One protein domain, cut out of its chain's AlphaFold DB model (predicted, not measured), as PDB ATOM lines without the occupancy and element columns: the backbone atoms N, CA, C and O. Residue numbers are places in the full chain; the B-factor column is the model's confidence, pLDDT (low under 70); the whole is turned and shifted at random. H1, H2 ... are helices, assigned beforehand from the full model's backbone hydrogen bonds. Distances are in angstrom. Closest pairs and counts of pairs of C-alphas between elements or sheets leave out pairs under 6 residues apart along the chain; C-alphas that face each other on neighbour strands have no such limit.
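This is residues 385 to 525 of the 763 residues of the protein "Hypothetical protein" of Symbiodinium natans (UniProt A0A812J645). A loose-cornered bundle of three helices, H1, H6 and H7, has a helical hairpin, H4 and H5, over one side; H5 crosses H7 steeply, and H4 is the outermost layer, packed on H5. H3 runs back from the end near H2 and packs on H6 with its residues 425 to 429, while residues 412 to 417 stick out. The printed part has 141 residues with seven named helices, in the order H1 to H7, and no named strand: the class is all helix. The whole is compact, with a radius of gyration of the C-alphas of 15.0 A, and elongated in outline, spanning 52 by 33 by 30 A.

H1, residues 385 to 404, H6, residues 481 to 493, and H7, residues 498 to 524, form a bundle, a group of helices set alongside one another. H1 touches H7 at a shallow tilt of 32 degrees, only just short of steep, opposite ways; their closest C-alphas, Ala 392 and Cys 512, are 5.3 A apart. H1 touches H6 at a steep tilt of 43 degrees, the same way, closest at the C-alphas of Ala 398 and Ala 485, 4.6 A. H6 and H7 form a hairpin at 32 degrees, in which H6 touches H7 with residues 492 to 493 alone; the closest C-alphas are Val 492 and Arg 501, 5.8 A. H5, residues 458 to 479, has a kink of 32 degrees near residue 473. It touches H7 with residues 458 to 466 alone, at a steep tilt of 64 degrees, the same way; the closest C-alphas are Glu 462 and Ala 507, 5.1 A. H4, residues 435 to 453, forms a hairpin with H5 at a shallow tilt of 12 degrees, closest at the C-alphas of Ser 451 and Ala 460, 5.9 A. H3, residues 415 to 432, touches H6 opposite ways at a shallow tilt of 34.6 degrees, only just short of steep, closest at the C-alphas of Phe 425 and Asp 490, 6.7 A. H2, residues 409 to 412, touches no helix but is near H3. Every O i to N i+4 pair is within hydrogen-bond range in H1, H3, H6 and H7, against 14 of 15 in H4 and 14 of 18 in H5; H2 is too short for such a pair.

H1 begins at C-alpha 385, (-8.376, 30.410, -50.381), and is 28.5 A long. H2 is 5.7 A, H3 25.8 A, H4 27.1 A, H5 29.5 A and H6 18.4 A. H7, 39.8 A, ends at C-alpha 524, (-5.451, 38.290, -58.959).

The two C-alphas farthest apart, Glu 416 and Asn 525, are 53.5 A apart. The printed part has no cut, and its six links between helices are tight. Mean pLDDT of the printed part is 79.1; residues 385 to 387, 409 to 412, 475 to 479 and 520 to 525 are under 70.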
ATOM      1  N   SER A 385      -7.427  29.347 -50.024       57.94
ATOM      2  CA  SER A 385      -8.376  30.410 -50.381       57.94
ATOM      3  C   SER A 385      -9.802  30.085 -49.923       57.94
ATOM      4  O   SER A 385     -10.550  30.990 -49.568       57.94
ATOM      5  N   GLU A 386     -10.173  28.799 -49.875       62.38
ATOM      6  CA  GLU A 386     -11.474  28.352 -49.349       62.38
ATOM      7  C   GLU A 386     -11.682  28.747 -47.877       62.38
ATOM      8  O   GLU A 386     -12.806  29.054 -47.492       62.38
ATOM      9  N   ALA A 387     -10.619  28.794 -47.064       66.94
ATOM     10  CA  ALA A 387     -10.716  29.141 -45.646       66.94
ATOM     11  C   ALA A 387     -11.014  30.635 -45.424       66.94
ATOM     12  O   ALA A 387     -11.905  30.963 -44.643       66.94
ATOM     13  N   HIS A 388     -10.326  31.521 -46.153       72.75
ATOM     14  CA  HIS A 388     -10.587  32.966 -46.130       72.75
ATOM     15  C   HIS A 388     -11.993  33.292 -46.660       72.75
ATOM     16  O   HIS A 388     -12.738  34.032 -46.028       72.75
ATOM     17  N   VAL A 389     -12.416  32.663 -47.766       78.81
ATOM     18  CA  VAL A 389     -13.769  32.854 -48.324       78.81
ATOM     19  C   VAL A 389     -14.859  32.364 -47.361       78.81
ATOM     20  O   VAL A 389     -15.854  33.061 -47.164       78.81
ATOM     21  N   ALA A 390     -14.682  31.202 -46.723       78.25
ATOM     22  CA  ALA A 390     -15.620  30.711 -45.711       78.25
ATOM     23  C   ALA A 390     -15.685  31.642 -44.487       78.25
ATOM     24  O   ALA A 390     -16.769  31.904 -43.966       78.25
ATOM     25  N   LEU A 391     -14.545  32.188 -44.048       81.62
ATOM     26  CA  LEU A 391     -14.503  33.139 -42.939       81.62
ATOM     27  C   LEU A 391     -15.178  34.475 -43.291       81.62
ATOM     28  O   LEU A 391     -16.011  34.942 -42.515       81.62
ATOM     29  N   ALA A 392     -14.889  35.050 -44.460       82.06
ATOM     30  CA  ALA A 392     -15.546  36.261 -44.953       82.06
ATOM     31  C   ALA A 392     -17.075  36.083 -45.011       82.06
ATOM     32  O   ALA A 392     -17.812  36.900 -44.463       82.06
ATOM     33  N   ASN A 393     -17.566  34.960 -45.553       83.38
ATOM     34  CA  ASN A 393     -18.999  34.633 -45.560       83.38
ATOM     35  C   ASN A 393     -19.601  34.599 -44.141       83.38
ATOM     36  O   ASN A 393     -20.693  35.123 -43.911       83.38
ATOM     37  N   VAL A 394     -18.899  33.998 -43.176       84.88
ATOM     38  CA  VAL A 394     -19.343  33.900 -41.773       84.88
ATOM     39  C   VAL A 394     -19.375  35.270 -41.096       84.88
ATOM     40  O   VAL A 394     -20.342  35.570 -40.392       84.88
ATOM     41  N   LEU A 395     -18.366  36.113 -41.330       84.94
ATOM     42  CA  LEU A 395     -18.313  37.486 -40.824       84.94
ATOM     43  C   LEU A 395     -19.417  38.352 -41.441       84.94
ATOM     44  O   LEU A 395     -20.149  39.009 -40.701       84.94
ATOM     45  N   ALA A 396     -19.618  38.282 -42.759       85.19
ATOM     46  CA  ALA A 396     -20.677  39.002 -43.462       85.19
ATOM     47  C   ALA A 396     -22.070  38.617 -42.935       85.19
ATOM     48  O   ALA A 396     -22.881  39.492 -42.622       85.19
ATOM     49  N   VAL A 397     -22.342  37.317 -42.758       86.00
ATOM     50  CA  VAL A 397     -23.610  36.829 -42.190       86.00
ATOM     51  C   VAL A 397     -23.760  37.227 -40.718       86.00
ATOM     52  O   VAL A 397     -24.866  37.579 -40.306       86.00
ATOM     53  N   ALA A 398     -22.687  37.225 -39.921       84.44
ATOM     54  CA  ALA A 398     -22.730  37.680 -38.531       84.44
ATOM     55  C   ALA A 398     -23.043  39.184 -38.434       84.44
ATOM     56  O   ALA A 398     -23.981  39.560 -37.736       84.44
ATOM     57  N   VAL A 399     -22.332  40.041 -39.176       85.50
ATOM     58  CA  VAL A 399     -22.561  41.499 -39.197       85.50
ATOM     59  C   VAL A 399     -23.959  41.825 -39.732       85.50
ATOM     60  O   VAL A 399     -24.685  42.602 -39.110       85.50
ATOM     61  N   GLN A 400     -24.399  41.170 -40.813       86.25
ATOM     62  CA  GLN A 400     -25.751  41.346 -41.350       86.25
ATOM     63  C   GLN A 400     -26.834  40.940 -40.336       86.25
ATOM     64  O   GLN A 400     -27.847  41.633 -40.214       86.25
ATOM     65  N   ARG A 401     -26.631  39.846 -39.587       82.75
ATOM     66  CA  ARG A 401     -27.535  39.439 -38.500       82.75
ATOM     67  C   ARG A 401     -27.526  40.454 -37.360       82.75
ATOM     68  O   ARG A 401     -28.611  40.835 -36.945       82.75
ATOM     69  N   ILE A 402     -26.364  40.946 -36.924       83.81
ATOM     70  CA  ILE A 402     -26.234  41.975 -35.874       83.81
ATOM     71  C   ILE A 402     -27.028  43.241 -36.239       83.81
ATOM     72  O   ILE A 402     -27.747  43.779 -35.393       83.81
ATOM     73  N   ASP A 403     -26.965  43.681 -37.499       81.62
ATOM     74  CA  ASP A 403     -27.730  44.834 -37.989       81.62
ATOM     75  C   ASP A 403     -29.242  44.561 -38.087       81.62
ATOM     76  O   ASP A 403     -30.043  45.417 -37.710       81.62
ATOM     77  N   GLN A 404     -29.660  43.360 -38.508       81.56
ATOM     78  CA  GLN A 404     -31.078  42.959 -38.508       81.56
ATOM     79  C   GLN A 404     -31.649  42.794 -37.090       81.56
ATOM     80  O   GLN A 404     -32.797  43.162 -36.836       81.56
ATOM     81  N   THR A 405     -30.856  42.267 -36.154       76.88
ATOM     82  CA  THR A 405     -31.224  42.140 -34.736       76.88
ATOM     83  C   THR A 405     -31.066  43.441 -33.961       76.88
ATOM     84  O   THR A 405     -31.475  43.484 -32.811       76.88
ATOM     85  N   GLY A 406     -30.509  44.499 -34.561       74.56
ATOM     86  CA  GLY A 406     -30.306  45.806 -33.941       74.56
ATOM     87  C   GLY A 406     -29.379  45.759 -32.724       74.56
ATOM     88  O   GLY A 406     -29.808  45.394 -31.633       74.56
ATOM     89  N   ILE A 407     -28.136  46.225 -32.897       72.50
ATOM     90  CA  ILE A 407     -27.050  46.247 -31.890       72.50
ATOM     91  C   ILE A 407     -27.537  46.581 -30.466       72.50
ATOM     92  O   ILE A 407     -27.089  45.964 -29.499       72.50
ATOM     93  N   ASP A 408     -28.475  47.527 -30.331       74.44
ATOM     94  CA  ASP A 408     -28.980  48.013 -29.046       74.44
ATOM     95  C   ASP A 408     -30.125  47.216 -28.388       74.44
ATOM     96  O   ASP A 408     -30.471  47.546 -27.255       74.44
ATOM     97  N   GLN A 409     -30.695  46.162 -28.995       68.50
ATOM     98  CA  GLN A 409     -31.916  45.501 -28.476       68.50
ATOM     99  C   GLN A 409     -31.840  45.058 -27.002       68.50
ATOM    100  O   GLN A 409     -32.853  45.105 -26.304       68.50
ATOM    101  N   VAL A 410     -30.660  44.683 -26.492       64.38
ATOM    102  CA  VAL A 410     -30.467  44.311 -25.074       64.38
ATOM    103  C   VAL A 410     -30.794  45.448 -24.094       64.38
ATOM    104  O   VAL A 410     -31.224  45.167 -22.979       64.38
ATOM    105  N   ALA A 411     -30.704  46.716 -24.509       61.97
ATOM    106  CA  ALA A 411     -31.068  47.867 -23.680       61.97
ATOM    107  C   ALA A 411     -32.585  47.982 -23.396       61.97
ATOM    108  O   ALA A 411     -32.989  48.812 -22.584       61.97
ATOM    109  N   GLY A 412     -33.419  47.166 -24.056       61.88
ATOM    110  CA  GLY A 412     -34.871  47.096 -23.858       61.88
ATOM    111  C   GLY A 412     -35.396  45.739 -23.376       61.88
ATOM    112  O   GLY A 412     -36.603  45.525 -23.441       61.88
ATOM    113  N   LEU A 413     -34.529  44.815 -22.940       72.75
ATOM    114  CA  LEU A 413     -34.938  43.496 -22.435       72.75
ATOM    115  C   LEU A 413     -35.091  43.480 -20.912       72.75
ATOM    116  O   LEU A 413     -34.272  44.049 -20.187       72.75
ATOM    117  N   ASP A 414     -36.068  42.718 -20.422       76.44
ATOM    118  CA  ASP A 414     -36.199  42.445 -18.992       76.44
ATOM    119  C   ASP A 414     -35.009  41.636 -18.452       76.44
ATOM    120  O   ASP A 414     -34.432  40.769 -19.119       76.44
ATOM    121  N   GLN A 415     -34.648  41.888 -17.189       75.31
ATOM    122  CA  GLN A 415     -33.445  41.311 -16.578       75.31
ATOM    123  C   GLN A 415     -33.482  39.769 -16.523       75.31
ATOM    124  O   GLN A 415     -32.430  39.123 -16.544       75.31
ATOM    125  N   GLU A 416     -34.668  39.160 -16.475       78.94
ATOM    126  CA  GLU A 416     -34.824  37.703 -16.528       78.94
ATOM    127  C   GLU A 416     -34.635  37.136 -17.940       78.94
ATOM    128  O   GLU A 416     -33.972  36.105 -18.086       78.94
ATOM    129  N   GLU A 417     -35.119  37.831 -18.975       82.31
ATOM    130  CA  GLU A 417     -34.904  37.453 -20.376       82.31
ATOM    131  C   GLU A 417     -33.432  37.568 -20.768       82.31
ATOM    132  O   GLU A 417     -32.878  36.642 -21.360       82.31
ATOM    133  N   TYR A 418     -32.766  38.661 -20.388       81.06
ATOM    134  CA  TYR A 418     -31.329  38.831 -20.608       81.06
ATOM    135  C   TYR A 418     -30.523  37.717 -19.917       81.06
ATOM    136  O   TYR A 418     -29.675  37.071 -20.535       81.06
ATOM    137  N   ARG A 419     -30.857  37.381 -18.661       80.94
ATOM    138  CA  ARG A 419     -30.268  36.223 -17.964       80.94
ATOM    139  C   ARG A 419     -30.582  34.892 -18.660       80.94
ATOM    140  O   ARG A 419     -29.743  33.994 -18.621       80.94
ATOM    141  N   ALA A 420     -31.753  34.731 -19.278       84.12
ATOM    142  CA  ALA A 420     -32.105  33.531 -20.034       84.12
ATOM    143  C   ALA A 420     -31.305  33.414 -21.341       84.12
ATOM    144  O   ALA A 420     -30.733  32.352 -21.595       84.12
ATOM    145  N   LYS A 421     -31.181  34.504 -22.111       83.56
ATOM    146  CA  LYS A 421     -30.349  34.570 -23.323       83.56
ATOM    147  C   LYS A 421     -28.878  34.299 -22.997       83.56
ATOM    148  O   LYS A 421     -28.286  33.429 -23.621       83.56
ATOM    149  N   ASN A 422     -28.329  34.889 -21.931       84.75
ATOM    150  CA  ASN A 422     -26.951  34.616 -21.499       84.75
ATOM    151  C   ASN A 422     -26.734  33.163 -21.037       84.75
ATOM    152  O   ASN A 422     -25.669  32.599 -21.286       84.75
ATOM    153  N   ARG A 423     -27.727  32.522 -20.396       84.62
ATOM    154  CA  ARG A 423     -27.662  31.079 -20.081       84.62
ATOM    155  C   ARG A 423     -27.683  30.216 -21.343       84.62
ATOM    156  O   ARG A 423     -26.926  29.249 -21.395       84.62
ATOM    157  N   ARG A 424     -28.512  30.563 -22.337       86.06
ATOM    158  CA  ARG A 424     -28.527  29.890 -23.644       86.06
ATOM    159  C   ARG A 424     -27.175  30.052 -24.334       86.06
ATOM    160  O   ARG A 424     -26.518  29.049 -24.560       86.06
ATOM    161  N   PHE A 425     -26.741  31.286 -24.594       87.88
ATOM    162  CA  PHE A 425     -25.473  31.571 -25.264       87.88
ATOM    163  C   PHE A 425     -24.308  30.844 -24.592       87.88
ATOM    164  O   PHE A 425     -23.542  30.177 -25.273       87.88
ATOM    165  N   LYS A 426     -24.212  30.868 -23.252       84.19
ATOM    166  CA  LYS A 426     -23.162  30.125 -22.542       84.19
ATOM    167  C   LYS A 426     -23.226  28.613 -22.805       84.19
ATOM    168  O   LYS A 426     -22.181  28.012 -23.021       84.19
ATOM    169  N   ARG A 427     -24.410  27.991 -22.763       85.88
ATOM    170  CA  ARG A 427     -24.565  26.555 -23.055       85.88
ATOM    171  C   ARG A 427     -24.168  26.251 -24.497       85.88
ATOM    172  O   ARG A 427     -23.366  25.355 -24.712       85.88
ATOM    173  N   ASP A 428     -24.701  27.010 -25.447       84.94
ATOM    174  CA  ASP A 428     -24.487  26.799 -26.880       84.94
ATOM    175  C   ASP A 428     -22.989  27.028 -27.225       84.94
ATOM    176  O   ASP A 428     -22.401  26.286 -28.004       84.94
ATOM    177  N   LEU A 429     -22.318  27.963 -26.539       85.31
ATOM    178  CA  LEU A 429     -20.865  28.176 -26.575       85.31
ATOM    179  C   LEU A 429     -20.071  26.996 -25.968       85.31
ATOM    180  O   LEU A 429     -19.078  26.570 -26.549       85.31
ATOM    181  N   GLU A 430     -20.488  26.463 -24.812       84.62
ATOM    182  CA  GLU A 430     -19.846  25.315 -24.139       84.62
ATOM    183  C   GLU A 430     -20.145  23.959 -24.826       84.62
ATOM    184  O   GLU A 430     -19.470  22.973 -24.535       84.62
ATOM    185  N   GLU A 431     -21.105  23.906 -25.758       84.56
ATOM    186  CA  GLU A 431     -21.410  22.748 -26.613       84.56
ATOM    187  C   GLU A 431     -20.584  22.739 -27.915       84.56
ATOM    188  O   GLU A 431     -20.129  21.678 -28.345       84.56
ATOM    189  N   GLN A 432     -20.359  23.906 -28.535       81.81
ATOM    190  CA  GLN A 432     -19.660  24.011 -29.828       81.81
ATOM    191  C   GLN A 432     -18.134  24.220 -29.710       81.81
ATOM    192  O   GLN A 432     -17.398  23.897 -30.646       81.81
ATOM    193  N   LEU A 433     -17.628  24.721 -28.574       79.75
ATOM    194  CA  LEU A 433     -16.188  24.860 -28.302       79.75
ATOM    195  C   LEU A 433     -15.664  23.723 -27.422       79.75
ATOM    196  O   LEU A 433     -16.220  23.420 -26.367       79.75
ATOM    197  N   GLY A 434     -14.521  23.147 -27.799       78.19
ATOM    198  CA  GLY A 434     -13.791  22.237 -26.920       78.19
ATOM    199  C   GLY A 434     -13.198  22.955 -25.702       78.19
ATOM    200  O   GLY A 434     -13.020  24.173 -25.679       78.19
ATOM    201  N   GLN A 435     -12.854  22.186 -24.665       77.62
ATOM    202  CA  GLN A 435     -12.362  22.717 -23.386       77.62
ATOM    203  C   GLN A 435     -11.103  23.599 -23.535       77.62
ATOM    204  O   GLN A 435     -10.897  24.522 -22.742       77.62
ATOM    205  N   ALA A 436     -10.267  23.346 -24.548       78.81
ATOM    206  CA  ALA A 436      -9.067  24.130 -24.830       78.81
ATOM    207  C   ALA A 436      -9.408  25.466 -25.513       78.81
ATOM    208  O   ALA A 436      -8.957  26.522 -25.066       78.81
ATOM    209  N   GLU A 437     -10.244  25.432 -26.551       81.50
ATOM    210  CA  GLU A 437     -10.722  26.607 -27.280       81.50
ATOM    211  C   GLU A 437     -11.538  27.533 -26.356       81.50
ATOM    212  O   GLU A 437     -11.287  28.736 -26.282       81.50
ATOM    213  N   LEU A 438     -12.425  26.954 -25.541       84.00
ATOM    214  CA  LEU A 438     -13.203  27.636 -24.505       84.00
ATOM    215  C   LEU A 438     -12.318  28.315 -23.444       84.00
ATOM    216  O   LEU A 438     -12.666  29.382 -22.934       84.00
ATOM    217  N   THR A 439     -11.167  27.723 -23.108       84.12
ATOM    218  CA  THR A 439     -10.200  28.324 -22.173       84.12
ATOM    219  C   THR A 439      -9.494  29.523 -22.810       84.12
ATOM    220  O   THR A 439      -9.438  30.585 -22.189       84.12
ATOM    221  N   ARG A 440      -9.055  29.413 -24.075       84.56
ATOM    222  CA  ARG A 440      -8.488  30.542 -24.841       84.56
ATOM    223  C   ARG A 440      -9.486  31.690 -24.992       84.56
ATOM    224  O   ARG A 440      -9.122  32.847 -24.789       84.56
ATOM    225  N   PHE A 441     -10.752  31.382 -25.277       87.50
ATOM    226  CA  PHE A 441     -11.829  32.370 -25.348       87.50
ATOM    227  C   PHE A 441     -12.034  33.095 -24.009       87.50
ATOM    228  O   PHE A 441     -12.105  34.327 -23.971       87.50
ATOM    229  N   LYS A 442     -12.075  32.349 -22.893       86.56
ATOM    230  CA  LYS A 442     -12.186  32.909 -21.534       86.56
ATOM    231  C   LYS A 442     -10.990  33.807 -21.191       86.56
ATOM    232  O   LYS A 442     -11.194  34.872 -20.611       86.56
ATOM    233  N   GLU A 443      -9.775  33.440 -21.601       86.12
ATOM    234  CA  GLU A 443      -8.579  34.272 -21.426       86.12
ATOM    235  C   GLU A 443      -8.631  35.555 -22.272       86.12
ATOM    236  O   GLU A 443      -8.461  36.647 -21.732       86.12
ATOM    237  N   CYS A 444      -8.956  35.466 -23.566       86.44
ATOM    238  CA  CYS A 444      -9.114  36.644 -24.427       86.44
ATOM    239  C   CYS A 444     -10.195  37.598 -23.890       86.44
ATOM    240  O   CYS A 444      -9.999  38.811 -23.868       86.44
ATOM    241  N   SER A 445     -11.293  37.049 -23.360       85.62
ATOM    242  CA  SER A 445     -12.395  37.800 -22.739       85.62
ATOM    243  C   SER A 445     -12.055  38.376 -21.355       85.62
ATOM    244  O   SER A 445     -12.770  39.246 -20.852       85.62
ATOM    245  N   MET A 446     -10.998  37.897 -20.692       84.44
ATOM    246  CA  MET A 446     -10.402  38.547 -19.517       84.44
ATOM    247  C   MET A 446      -9.477  39.685 -19.957       84.44
ATOM    248  O   MET A 446      -9.640  40.814 -19.493       84.44
ATOM    249  N   GLN A 447      -8.568  39.408 -20.898       83.88
ATOM    250  CA  GLN A 447      -7.609  40.386 -21.418       83.88
ATOM    251  C   GLN A 447      -8.317  41.596 -22.051       83.88
ATOM    252  O   GLN A 447      -7.925  42.718 -21.768       83.88
ATOM    253  N   TYR A 448      -9.404  41.410 -22.812       85.50
ATOM    254  CA  TYR A 448     -10.176  42.517 -23.397       85.50
ATOM    255  C   TYR A 448     -10.836  43.423 -22.344       85.50
ATOM    256  O   TYR A 448     -10.801  44.646 -22.476       85.50
ATOM    257  N   ARG A 449     -11.372  42.861 -21.251       81.75
ATOM    258  CA  ARG A 449     -11.944  43.665 -20.152       81.75
ATOM    259  C   ARG A 449     -10.874  44.457 -19.397       81.75
ATOM    260  O   ARG A 449     -11.113  45.613 -19.066       81.75
ATOM    261  N   GLN A 450      -9.689  43.879 -19.198       83.69
ATOM    262  CA  GLN A 450      -8.528  44.608 -18.678       83.69
ATOM    263  C   GLN A 450      -8.043  45.682 -19.679       83.69
ATOM    264  O   GLN A 450      -7.695  46.790 -19.282       83.69
ATOM    265  N   SER A 451      -8.110  45.377 -20.980       83.81
ATOM    266  CA  SER A 451      -8.030  46.294 -22.127       83.81
ATOM    267  C   SER A 451      -8.831  47.579 -21.911       83.81
ATOM    268  O   SER A 451      -8.274  48.672 -21.809       83.81
ATOM    269  N   LEU A 452     -10.153  47.417 -21.798       79.00
ATOM    270  CA  LEU A 452     -11.119  48.502 -21.621       79.00
ATOM    271  C   LEU A 452     -10.883  49.286 -20.318       79.00
ATOM    272  O   LEU A 452     -10.888  50.515 -20.339       79.00
ATOM    273  N   GLN A 453     -10.613  48.596 -19.202       76.56
ATOM    274  CA  GLN A 453     -10.295  49.228 -17.909       76.56
ATOM    275  C   GLN A 453      -9.042  50.118 -17.975       76.56
ATOM    276  O   GLN A 453      -9.000  51.168 -17.340       76.56
ATOM    277  N   ASN A 454      -8.055  49.741 -18.791       78.56
ATOM    278  CA  ASN A 454      -6.835  50.517 -19.031       78.56
ATOM    279  C   ASN A 454      -6.992  51.592 -20.133       78.56
ATOM    280  O   ASN A 454      -5.993  52.142 -20.595       78.56
ATOM    281  N   GLY A 455      -8.216  51.885 -20.592       73.25
ATOM    282  CA  GLY A 455      -8.482  52.888 -21.633       73.25
ATOM    283  C   GLY A 455      -8.201  52.423 -23.069       73.25
ATOM    284  O   GLY A 455      -8.161  53.243 -23.987       73.25
ATOM    285  N   GLY A 456      -8.015  51.120 -23.292       72.00
ATOM    286  CA  GLY A 456      -7.886  50.539 -24.627       72.00
ATOM    287  C   GLY A 456      -9.209  50.599 -25.390       72.00
ATOM    288  O   GLY A 456     -10.082  49.769 -25.164       72.00
ATOM    289  N   GLY A 457      -9.348  51.580 -26.288       76.56
ATOM    290  CA  GLY A 457     -10.526  51.765 -27.146       76.56
ATOM    291  C   GLY A 457     -10.537  50.845 -28.385       76.56
ATOM    292  O   GLY A 457     -10.459  49.626 -28.232       76.56
ATOM    293  N   PRO A 458     -10.623  51.384 -29.622       74.12
ATOM    294  CA  PRO A 458     -10.857  50.580 -30.830       74.12
ATOM    295  C   PRO A 458      -9.807  49.481 -31.047       74.12
ATOM    296  O   PRO A 458     -10.175  48.341 -31.295       74.12
ATOM    297  N   ILE A 459      -8.523  49.780 -30.821       77.88
ATOM    298  CA  ILE A 459      -7.402  48.831 -30.984       77.88
ATOM    299  C   ILE A 459      -7.569  47.579 -30.095       77.88
ATOM    300  O   ILE A 459      -7.165  46.478 -30.470       77.88
ATOM    301  N   ALA A 460      -8.182  47.716 -28.912       84.12
ATOM    302  CA  ALA A 460      -8.448  46.575 -28.035       84.12
ATOM    303  C   ALA A 460      -9.627  45.725 -28.536       84.12
ATOM    304  O   ALA A 460      -9.590  44.505 -28.387       84.12
ATOM    305  N   ALA A 461     -10.644  46.348 -29.144       85.06
ATOM    306  CA  ALA A 461     -11.764  45.642 -29.768       85.06
ATOM    307  C   ALA A 461     -11.326  44.914 -31.050       85.06
ATOM    308  O   ALA A 461     -11.668  43.753 -31.220       85.06
ATOM    309  N   GLU A 462     -10.495  45.550 -31.876       83.88
ATOM    310  CA  GLU A 462      -9.830  44.987 -33.061       83.88
ATOM    311  C   GLU A 462      -8.968  43.762 -32.696       83.88
ATOM    312  O   GLU A 462      -9.199  42.659 -33.194       83.88
ATOM    313  N   THR A 463      -8.065  43.906 -31.715       86.06
ATOM    314  CA  THR A 463      -7.223  42.798 -31.213       86.06
ATOM    315  C   THR A 463      -8.054  41.655 -30.609       86.06
ATOM    316  O   THR A 463      -7.680  40.484 -30.711       86.06
ATOM    317  N   TYR A 464      -9.171  41.968 -29.943       89.19
ATOM    318  CA  TYR A 464     -10.073  40.959 -29.387       89.19
ATOM    319  C   TYR A 464     -10.872  40.253 -30.488       89.19
ATOM    320  O   TYR A 464     -10.925  39.026 -30.481       89.19
ATOM    321  N   ALA A 465     -11.410  40.990 -31.464       87.06
ATOM    322  CA  ALA A 465     -12.134  40.447 -32.609       87.06
ATOM    323  C   ALA A 465     -11.265  39.462 -33.402       87.06
ATOM    324  O   ALA A 465     -11.689  38.329 -33.607       87.06
ATOM    325  N   GLN A 466     -10.022  39.831 -33.734       86.56
ATOM    326  CA  GLN A 466      -9.065  38.954 -34.427       86.56
ATOM    327  C   GLN A 466      -8.862  37.614 -33.698       86.56
ATOM    328  O   GLN A 466      -8.949  36.550 -34.305       86.56
ATOM    329  N   ARG A 467      -8.655  37.644 -32.375       86.38
ATOM    330  CA  ARG A 467      -8.446  36.432 -31.558       86.38
ATOM    331  C   ARG A 467      -9.716  35.615 -31.334       86.38
ATOM    332  O   ARG A 467      -9.655  34.393 -31.236       86.38
ATOM    333  N   VAL A 468     -10.866  36.275 -31.222       86.75
ATOM    334  CA  VAL A 468     -12.173  35.609 -31.172       86.75
ATOM    335  C   VAL A 468     -12.410  34.880 -32.492       86.75
ATOM    336  O   VAL A 468     -12.736  33.698 -32.474       86.75
ATOM    337  N   VAL A 469     -12.155  35.537 -33.622       85.00
ATOM    338  CA  VAL A 469     -12.225  34.947 -34.961       85.00
ATOM    339  C   VAL A 469     -11.250  33.773 -35.115       85.00
ATOM    340  O   VAL A 469     -11.673  32.715 -35.566       85.00
ATOM    341  N   GLU A 470     -10.000  33.880 -34.648       83.75
ATOM    342  CA  GLU A 470      -9.039  32.759 -34.617       83.75
ATOM    343  C   GLU A 470      -9.559  31.556 -33.803       83.75
ATOM    344  O   GLU A 470      -9.389  30.403 -34.195       83.75
ATOM    345  N   VAL A 471     -10.246  31.795 -32.682       83.62
ATOM    346  CA  VAL A 471     -10.902  30.719 -31.926       83.62
ATOM    347  C   VAL A 471     -12.092  30.144 -32.708       83.62
ATOM    348  O   VAL A 471     -12.216  28.922 -32.815       83.62
ATOM    349  N   PHE A 472     -12.935  30.981 -33.316       77.81
ATOM    350  CA  PHE A 472     -14.105  30.517 -34.061       77.81
ATOM    351  C   PHE A 472     -13.760  29.816 -35.390       77.81
ATOM    352  O   PHE A 472     -14.474  28.879 -35.754       77.81
ATOM    353  N   THR A 473     -12.650  30.118 -36.073       75.19
ATOM    354  CA  THR A 473     -12.217  29.351 -37.265       75.19
ATOM    355  C   THR A 473     -11.874  27.897 -36.935       75.19
ATOM    356  O   THR A 473     -12.188  26.996 -37.718       75.19
ATOM    357  N   THR A 474     -11.343  27.622 -35.738       70.06
ATOM    358  CA  THR A 474     -11.159  26.233 -35.277       70.06
ATOM    359  C   THR A 474     -12.492  25.504 -35.052       70.06
ATOM    360  O   THR A 474     -12.568  24.292 -35.267       70.06
ATOM    361  N   THR A 475     -13.572  26.228 -34.723       61.44
ATOM    362  CA  THR A 475     -14.936  25.664 -34.640       61.44
ATOM    363  C   THR A 475     -15.655  25.572 -35.984       61.44
ATOM    364  O   THR A 475     -16.421  24.632 -36.176       61.44
ATOM    365  N   LEU A 476     -15.366  26.450 -36.955       63.06
ATOM    366  CA  LEU A 476     -15.940  26.373 -38.309       63.06
ATOM    367  C   LEU A 476     -15.688  25.011 -38.963       63.06
ATOM    368  O   LEU A 476     -16.580  24.451 -39.596       63.06
ATOM    369  N   SER A 477     -14.520  24.423 -38.695       65.19
ATOM    370  CA  SER A 477     -14.140  23.067 -39.120       65.19
ATOM    371  C   SER A 477     -14.946  21.929 -38.458       65.19
ATOM    372  O   SER A 477     -14.692  20.761 -38.748       65.19
ATOM    373  N   ARG A 478     -15.862  22.233 -37.525       63.31
ATOM    374  CA  ARG A 478     -16.558  21.262 -36.658       63.31
ATOM    375  C   ARG A 478     -18.078  21.465 -36.583       63.31
ATOM    376  O   ARG A 478     -18.795  20.470 -36.577       63.31
ATOM    377  N   SER A 479     -18.556  22.710 -36.522       62.25
ATOM    378  CA  SER A 479     -19.975  23.059 -36.298       62.25
ATOM    379  C   SER A 479     -20.671  23.733 -37.489       62.25
ATOM    380  O   SER A 479     -21.896  23.839 -37.502       62.25
ATOM    381  N   GLY A 480     -19.912  24.173 -38.499       73.44
ATOM    382  CA  GLY A 480     -20.438  24.801 -39.714       73.44
ATOM    383  C   GLY A 480     -20.715  26.308 -39.607       73.44
ATOM    384  O   GLY A 480     -20.908  26.874 -38.528       73.44
ATOM    385  N   GLU A 481     -20.738  26.955 -40.775       76.44
ATOM    386  CA  GLU A 481     -20.740  28.415 -40.953       76.44
ATOM    387  C   GLU A 481     -21.904  29.127 -40.247       76.44
ATOM    388  O   GLU A 481     -21.701  30.115 -39.541       76.44
ATOM    389  N   ALA A 482     -23.125  28.598 -40.376       77.38
ATOM    390  CA  ALA A 482     -24.322  29.218 -39.809       77.38
ATOM    391  C   ALA A 482     -24.309  29.273 -38.268       77.38
ATOM    392  O   ALA A 482     -24.759  30.263 -37.693       77.38
ATOM    393  N   VAL A 483     -23.768  28.243 -37.604       80.88
ATOM    394  CA  VAL A 483     -23.708  28.162 -36.133       80.88
ATOM    395  C   VAL A 483     -22.646  29.113 -35.582       80.88
ATOM    396  O   VAL A 483     -22.880  29.793 -34.584       80.88
ATOM    397  N   ALA A 484     -21.500  29.227 -36.261       80.94
ATOM    398  CA  ALA A 484     -20.470  30.199 -35.898       80.94
ATOM    399  C   ALA A 484     -20.968  31.646 -36.061       80.94
ATOM    400  O   ALA A 484     -20.758  32.463 -35.167       80.94
ATOM    401  N   ALA A 485     -21.688  31.955 -37.148       83.06
ATOM    402  CA  ALA A 485     -22.280  33.279 -37.348       83.06
ATOM    403  C   ALA A 485     -23.344  33.626 -36.285       83.06
ATOM    404  O   ALA A 485     -23.466  34.786 -35.892       83.06
ATOM    405  N   GLU A 486     -24.092  32.637 -35.780       83.38
ATOM    406  CA  GLU A 486     -25.033  32.826 -34.667       83.38
ATOM    407  C   GLU A 486     -24.322  33.080 -33.335       83.38
ATOM    408  O   GLU A 486     -24.673  34.034 -32.643       83.38
ATOM    409  N   LEU A 487     -23.278  32.314 -33.004       83.94
ATOM    410  CA  LEU A 487     -22.498  32.531 -31.780       83.94
ATOM    411  C   LEU A 487     -21.722  33.860 -31.799       83.94
ATOM    412  O   LEU A 487     -21.614  34.507 -30.760       83.94
ATOM    413  N   LEU A 488     -21.225  34.305 -32.959       84.62
ATOM    414  CA  LEU A 488     -20.617  35.632 -33.116       84.62
ATOM    415  C   LEU A 488     -21.654  36.761 -32.980       84.62
ATOM    416  O   LEU A 488     -21.363  37.777 -32.352       84.62
ATOM    417  N   CYS A 489     -22.869  36.577 -33.508       85.00
ATOM    418  CA  CYS A 489     -23.966  37.533 -33.346       85.00
ATOM    419  C   CYS A 489     -24.393  37.664 -31.872       85.00
ATOM    420  O   CYS A 489     -24.379  38.770 -31.328       85.00
ATOM    421  N   ASP A 490     -24.686  36.545 -31.198       84.88
ATOM    422  CA  ASP A 490     -25.068  36.535 -29.779       84.88
ATOM    423  C   ASP A 490     -23.943  37.101 -28.888       84.88
ATOM    424  O   ASP A 490     -24.227  37.856 -27.958       84.88
ATOM    425  N   LEU A 491     -22.666  36.822 -29.192       86.19
ATOM    426  CA  LEU A 491     -21.519  37.391 -28.470       86.19
ATOM    427  C   LEU A 491     -21.484  38.927 -28.523       86.19
ATOM    428  O   LEU A 491     -21.160  39.559 -27.519       86.19
ATOM    429  N   VAL A 492     -21.791  39.529 -29.676       84.25
ATOM    430  CA  VAL A 492     -21.841  40.992 -29.816       84.25
ATOM    431  C   VAL A 492     -23.096  41.548 -29.155       84.25
ATOM    432  O   VAL A 492     -23.007  42.475 -28.354       84.25
ATOM    433  N   VAL A 493     -24.269  40.989 -29.457       84.44
ATOM    434  CA  VAL A 493     -25.556  41.536 -29.003       84.44
ATOM    435  C   VAL A 493     -25.704  41.458 -27.478       84.44
ATOM    436  O   VAL A 493     -26.214  42.405 -26.884       84.44
ATOM    437  N   LEU A 494     -25.227  40.386 -26.831       82.94
ATOM    438  CA  LEU A 494     -25.398  40.132 -25.390       82.94
ATOM    439  C   LEU A 494     -24.378  40.829 -24.467       82.94
ATOM    440  O   LEU A 494     -24.375  40.580 -23.259       82.94
ATOM    441  N   LEU A 495     -23.523  41.713 -24.985       82.44
ATOM    442  CA  LEU A 495     -22.685  42.577 -24.145       82.44
ATOM    443  C   LEU A 495     -23.549  43.638 -23.422       82.44
ATOM    444  O   LEU A 495     -24.439  44.222 -24.038       82.44
ATOM    445  N   PRO A 496     -23.297  43.936 -22.132       71.38
ATOM    446  CA  PRO A 496     -24.144  44.852 -21.360       71.38
ATOM    447  C   PRO A 496     -23.961  46.329 -21.745       71.38
ATOM    448  O   PRO A 496     -24.911  47.107 -21.690       71.38
ATOM    449  N   ASP A 497     -22.750  46.727 -22.138       76.69
ATOM    450  CA  ASP A 497     -22.393  48.127 -22.373       76.69
ATOM    451  C   ASP A 497     -22.593  48.534 -23.845       76.69
ATOM    452  O   ASP A 497     -22.349  47.758 -24.768       76.69
ATOM    453  N   GLN A 498     -23.008  49.778 -24.101       78.94
ATOM    454  CA  GLN A 498     -23.197  50.300 -25.468       78.94
ATOM    455  C   GLN A 498     -21.883  50.456 -26.245       78.94
ATOM    456  O   GLN A 498     -21.765  49.993 -27.376       78.94
ATOM    457  N   VAL A 499     -20.872  51.077 -25.632       79.56
ATOM    458  CA  VAL A 499     -19.609  51.421 -26.306       79.56
ATOM    459  C   VAL A 499     -18.871  50.195 -26.880       79.56
ATOM    460  O   VAL A 499     -18.582  50.211 -28.078       79.56
ATOM    461  N   PRO A 500     -18.590  49.111 -26.121       81.75
ATOM    462  CA  PRO A 500     -17.903  47.948 -26.682       81.75
ATOM    463  C   PRO A 500     -18.748  47.171 -27.700       81.75
ATOM    464  O   PRO A 500     -18.161  46.528 -28.563       81.75
ATOM    465  N   ARG A 501     -20.090  47.254 -27.674       85.12
ATOM    466  CA  ARG A 501     -20.941  46.631 -28.709       85.12
ATOM    467  C   ARG A 501     -20.705  47.236 -30.087       85.12
ATOM    468  O   ARG A 501     -20.465  46.495 -31.036       85.12
ATOM    469  N   HIS A 502     -20.708  48.565 -30.185       83.62
ATOM    470  CA  HIS A 502     -20.386  49.244 -31.441       83.62
ATOM    471  C   HIS A 502     -18.932  48.995 -31.855       83.62
ATOM    472  O   HIS A 502     -18.702  48.554 -32.975       83.62
ATOM    473  N   LEU A 503     -17.966  49.154 -30.940       85.31
ATOM    474  CA  LEU A 503     -16.548  48.915 -31.250       85.31
ATOM    475  C   LEU A 503     -16.270  47.480 -31.732       85.31
ATOM    476  O   LEU A 503     -15.447  47.295 -32.623       85.31
ATOM    477  N   LEU A 504     -16.942  46.469 -31.169       85.56
ATOM    478  CA  LEU A 504     -16.770  45.074 -31.577       85.56
ATOM    479  C   LEU A 504     -17.460  44.772 -32.916       85.56
ATOM    480  O   LEU A 504     -16.890  44.066 -33.743       85.56
ATOM    481  N   ARG A 505     -18.653  45.333 -33.160       86.25
ATOM    482  CA  ARG A 505     -19.341  45.234 -34.457       86.25
ATOM    483  C   ARG A 505     -18.523  45.890 -35.568       86.25
ATOM    484  O   ARG A 505     -18.359  45.292 -36.625       86.25
ATOM    485  N   ASP A 506     -18.009  47.092 -35.329       86.00
ATOM    486  CA  ASP A 506     -17.242  47.842 -36.323       86.00
ATOM    487  C   ASP A 506     -15.884  47.160 -36.603       86.00
ATOM    488  O   ASP A 506     -15.475  47.069 -37.759       86.00
ATOM    489  N   ALA A 507     -15.243  46.564 -35.586       86.88
ATOM    490  CA  ALA A 507     -14.057  45.719 -35.765       86.88
ATOM    491  C   ALA A 507     -14.338  44.443 -36.586       86.88
ATOM    492  O   ALA A 507     -13.555  44.095 -37.466       86.88
ATOM    493  N   LEU A 508     -15.460  43.751 -36.347       86.56
ATOM    494  CA  LEU A 508     -15.852  42.581 -37.147       86.56
ATOM    495  C   LEU A 508     -16.181  42.955 -38.603       86.56
ATOM    496  O   LEU A 508     -15.889  42.176 -39.506       86.56
ATOM    497  N   ALA A 509     -16.735  44.147 -38.842       87.06
ATOM    498  CA  ALA A 509     -16.960  44.664 -40.189       87.06
ATOM    499  C   ALA A 509     -15.639  44.996 -40.913       87.06
ATOM    500  O   ALA A 509     -15.501  44.663 -42.088       87.06
ATOM    501  N   GLN A 510     -14.655  45.576 -40.214       87.00
ATOM    502  CA  GLN A 510     -13.312  45.815 -40.763       87.00
ATOM    503  C   GLN A 510     -12.625  44.493 -41.152       87.00
ATOM    504  O   GLN A 510     -12.145  44.362 -42.277       87.00
ATOM    505  N   LEU A 511     -12.661  43.485 -40.271       85.19
ATOM    506  CA  LEU A 511     -12.114  42.152 -40.558       85.19
ATOM    507  C   LEU A 511     -12.827  41.457 -41.728       85.19
ATOM    508  O   LEU A 511     -12.183  40.740 -42.486       85.19
ATOM    509  N   CYS A 512     -14.130  41.694 -41.916       86.19
ATOM    510  CA  CYS A 512     -14.856  41.202 -43.088       86.19
ATOM    511  C   CYS A 512     -14.254  41.764 -44.387       86.19
ATOM    512  O   CYS A 512     -13.920  40.992 -45.281       86.19
ATOM    513  N   SER A 513     -14.025  43.083 -44.458       83.44
ATOM    514  CA  SER A 513     -13.381  43.699 -45.628       83.44
ATOM    515  C   SER A 513     -11.919  43.272 -45.822       83.44
ATOM    516  O   SER A 513     -11.493  43.102 -46.959       83.44
ATOM    517  N   GLU A 514     -11.158  43.048 -44.746       85.25
ATOM    518  CA  GLU A 514      -9.765  42.575 -44.838       85.25
ATOM    519  C   GLU A 514      -9.676  41.136 -45.390       85.25
ATOM    520  O   GLU A 514      -8.799  40.839 -46.202       85.25
ATOM    521  N   GLU A 515     -10.607  40.253 -45.012       83.06
ATOM    522  CA  GLU A 515     -10.702  38.883 -45.541       83.06
ATOM    523  C   GLU A 515     -11.260  38.841 -46.982       83.06
ATOM    524  O   GLU A 515     -10.816  38.021 -47.792       83.06
ATOM    525  N   GLU A 516     -12.177  39.749 -47.343       80.62
ATOM    526  CA  GLU A 516     -12.654  39.943 -48.725       80.62
ATOM    527  C   GLU A 516     -11.519  40.422 -49.655       80.62
ATOM    528  O   GLU A 516     -11.260  39.790 -50.687       80.62
ATOM    529  N   ASP A 517     -10.772  41.463 -49.261       76.44
ATOM    530  CA  ASP A 517      -9.593  41.957 -49.992       76.44
ATOM    531  C   ASP A 517      -8.502  40.872 -50.109       76.44
ATOM    532  O   ASP A 517      -7.856  40.732 -51.156       76.44
ATOM    533  N   ALA A 518      -8.301  40.053 -49.068       75.69
ATOM    534  CA  ALA A 518      -7.361  38.932 -49.102       75.69
ATOM    535  C   ALA A 518      -7.784  37.837 -50.101       75.69
ATOM    536  O   ALA A 518      -6.929  37.272 -50.798       75.69
ATOM    537  N   ALA A 519      -9.086  37.553 -50.212       71.56
ATOM    538  CA  ALA A 519      -9.627  36.596 -51.172       71.56
ATOM    539  C   ALA A 519      -9.493  37.091 -52.627       71.56
ATOM    540  O   ALA A 519      -9.010  36.343 -53.488       71.56
ATOM    541  N   GLU A 520      -9.839  38.353 -52.916       67.88
ATOM    542  CA  GLU A 520      -9.651  38.936 -54.256       67.88
ATOM    543  C   GLU A 520      -8.163  39.071 -54.625       67.88
ATOM    544  O   GLU A 520      -7.753  38.739 -55.747       67.88
ATOM    545  N   GLY A 521      -7.324  39.480 -53.668       54.75
ATOM    546  CA  GLY A 521      -5.880  39.617 -53.843       54.75
ATOM    547  C   GLY A 521      -5.214  38.316 -54.299       54.75
ATOM    548  O   GLY A 521      -4.444  38.321 -55.265       54.75
ATOM    549  N   GLN A 522      -5.565  37.180 -53.685       52.06
ATOM    550  CA  GLN A 522      -5.051  35.866 -54.095       52.06
ATOM    551  C   GLN A 522      -5.555  35.447 -55.487       52.06
ATOM    552  O   GLN A 522      -4.776  34.920 -56.286       52.06
ATOM    553  N   ALA A 523      -6.816  35.742 -55.828       47.38
ATOM    554  CA  ALA A 523      -7.376  35.458 -57.152       47.38
ATOM    555  C   ALA A 523      -6.694  36.258 -58.284       47.38
ATOM    556  O   ALA A 523      -6.611  35.785 -59.423       47.38
ATOM    557  N   SER A 524      -6.159  37.448 -57.983       45.88
ATOM    558  CA  SER A 524      -5.451  38.290 -58.959       45.88
ATOM    559  C   SER A 524      -4.102  37.713 -59.425       45.88
ATOM    560  O   SER A 524      -3.671  37.976 -60.551       45.88
ATOM    561  N   ASN A 525      -3.450  36.884 -58.599       42.72
ATOM    562  CA  ASN A 525      -2.051  36.479 -58.781       42.72
ATOM    563  C   ASN A 525      -1.854  35.271 -59.733       42.72
ATOM    564  O   ASN A 525      -0.727  34.857 -60.001       42.72
TER     565      ASN A 525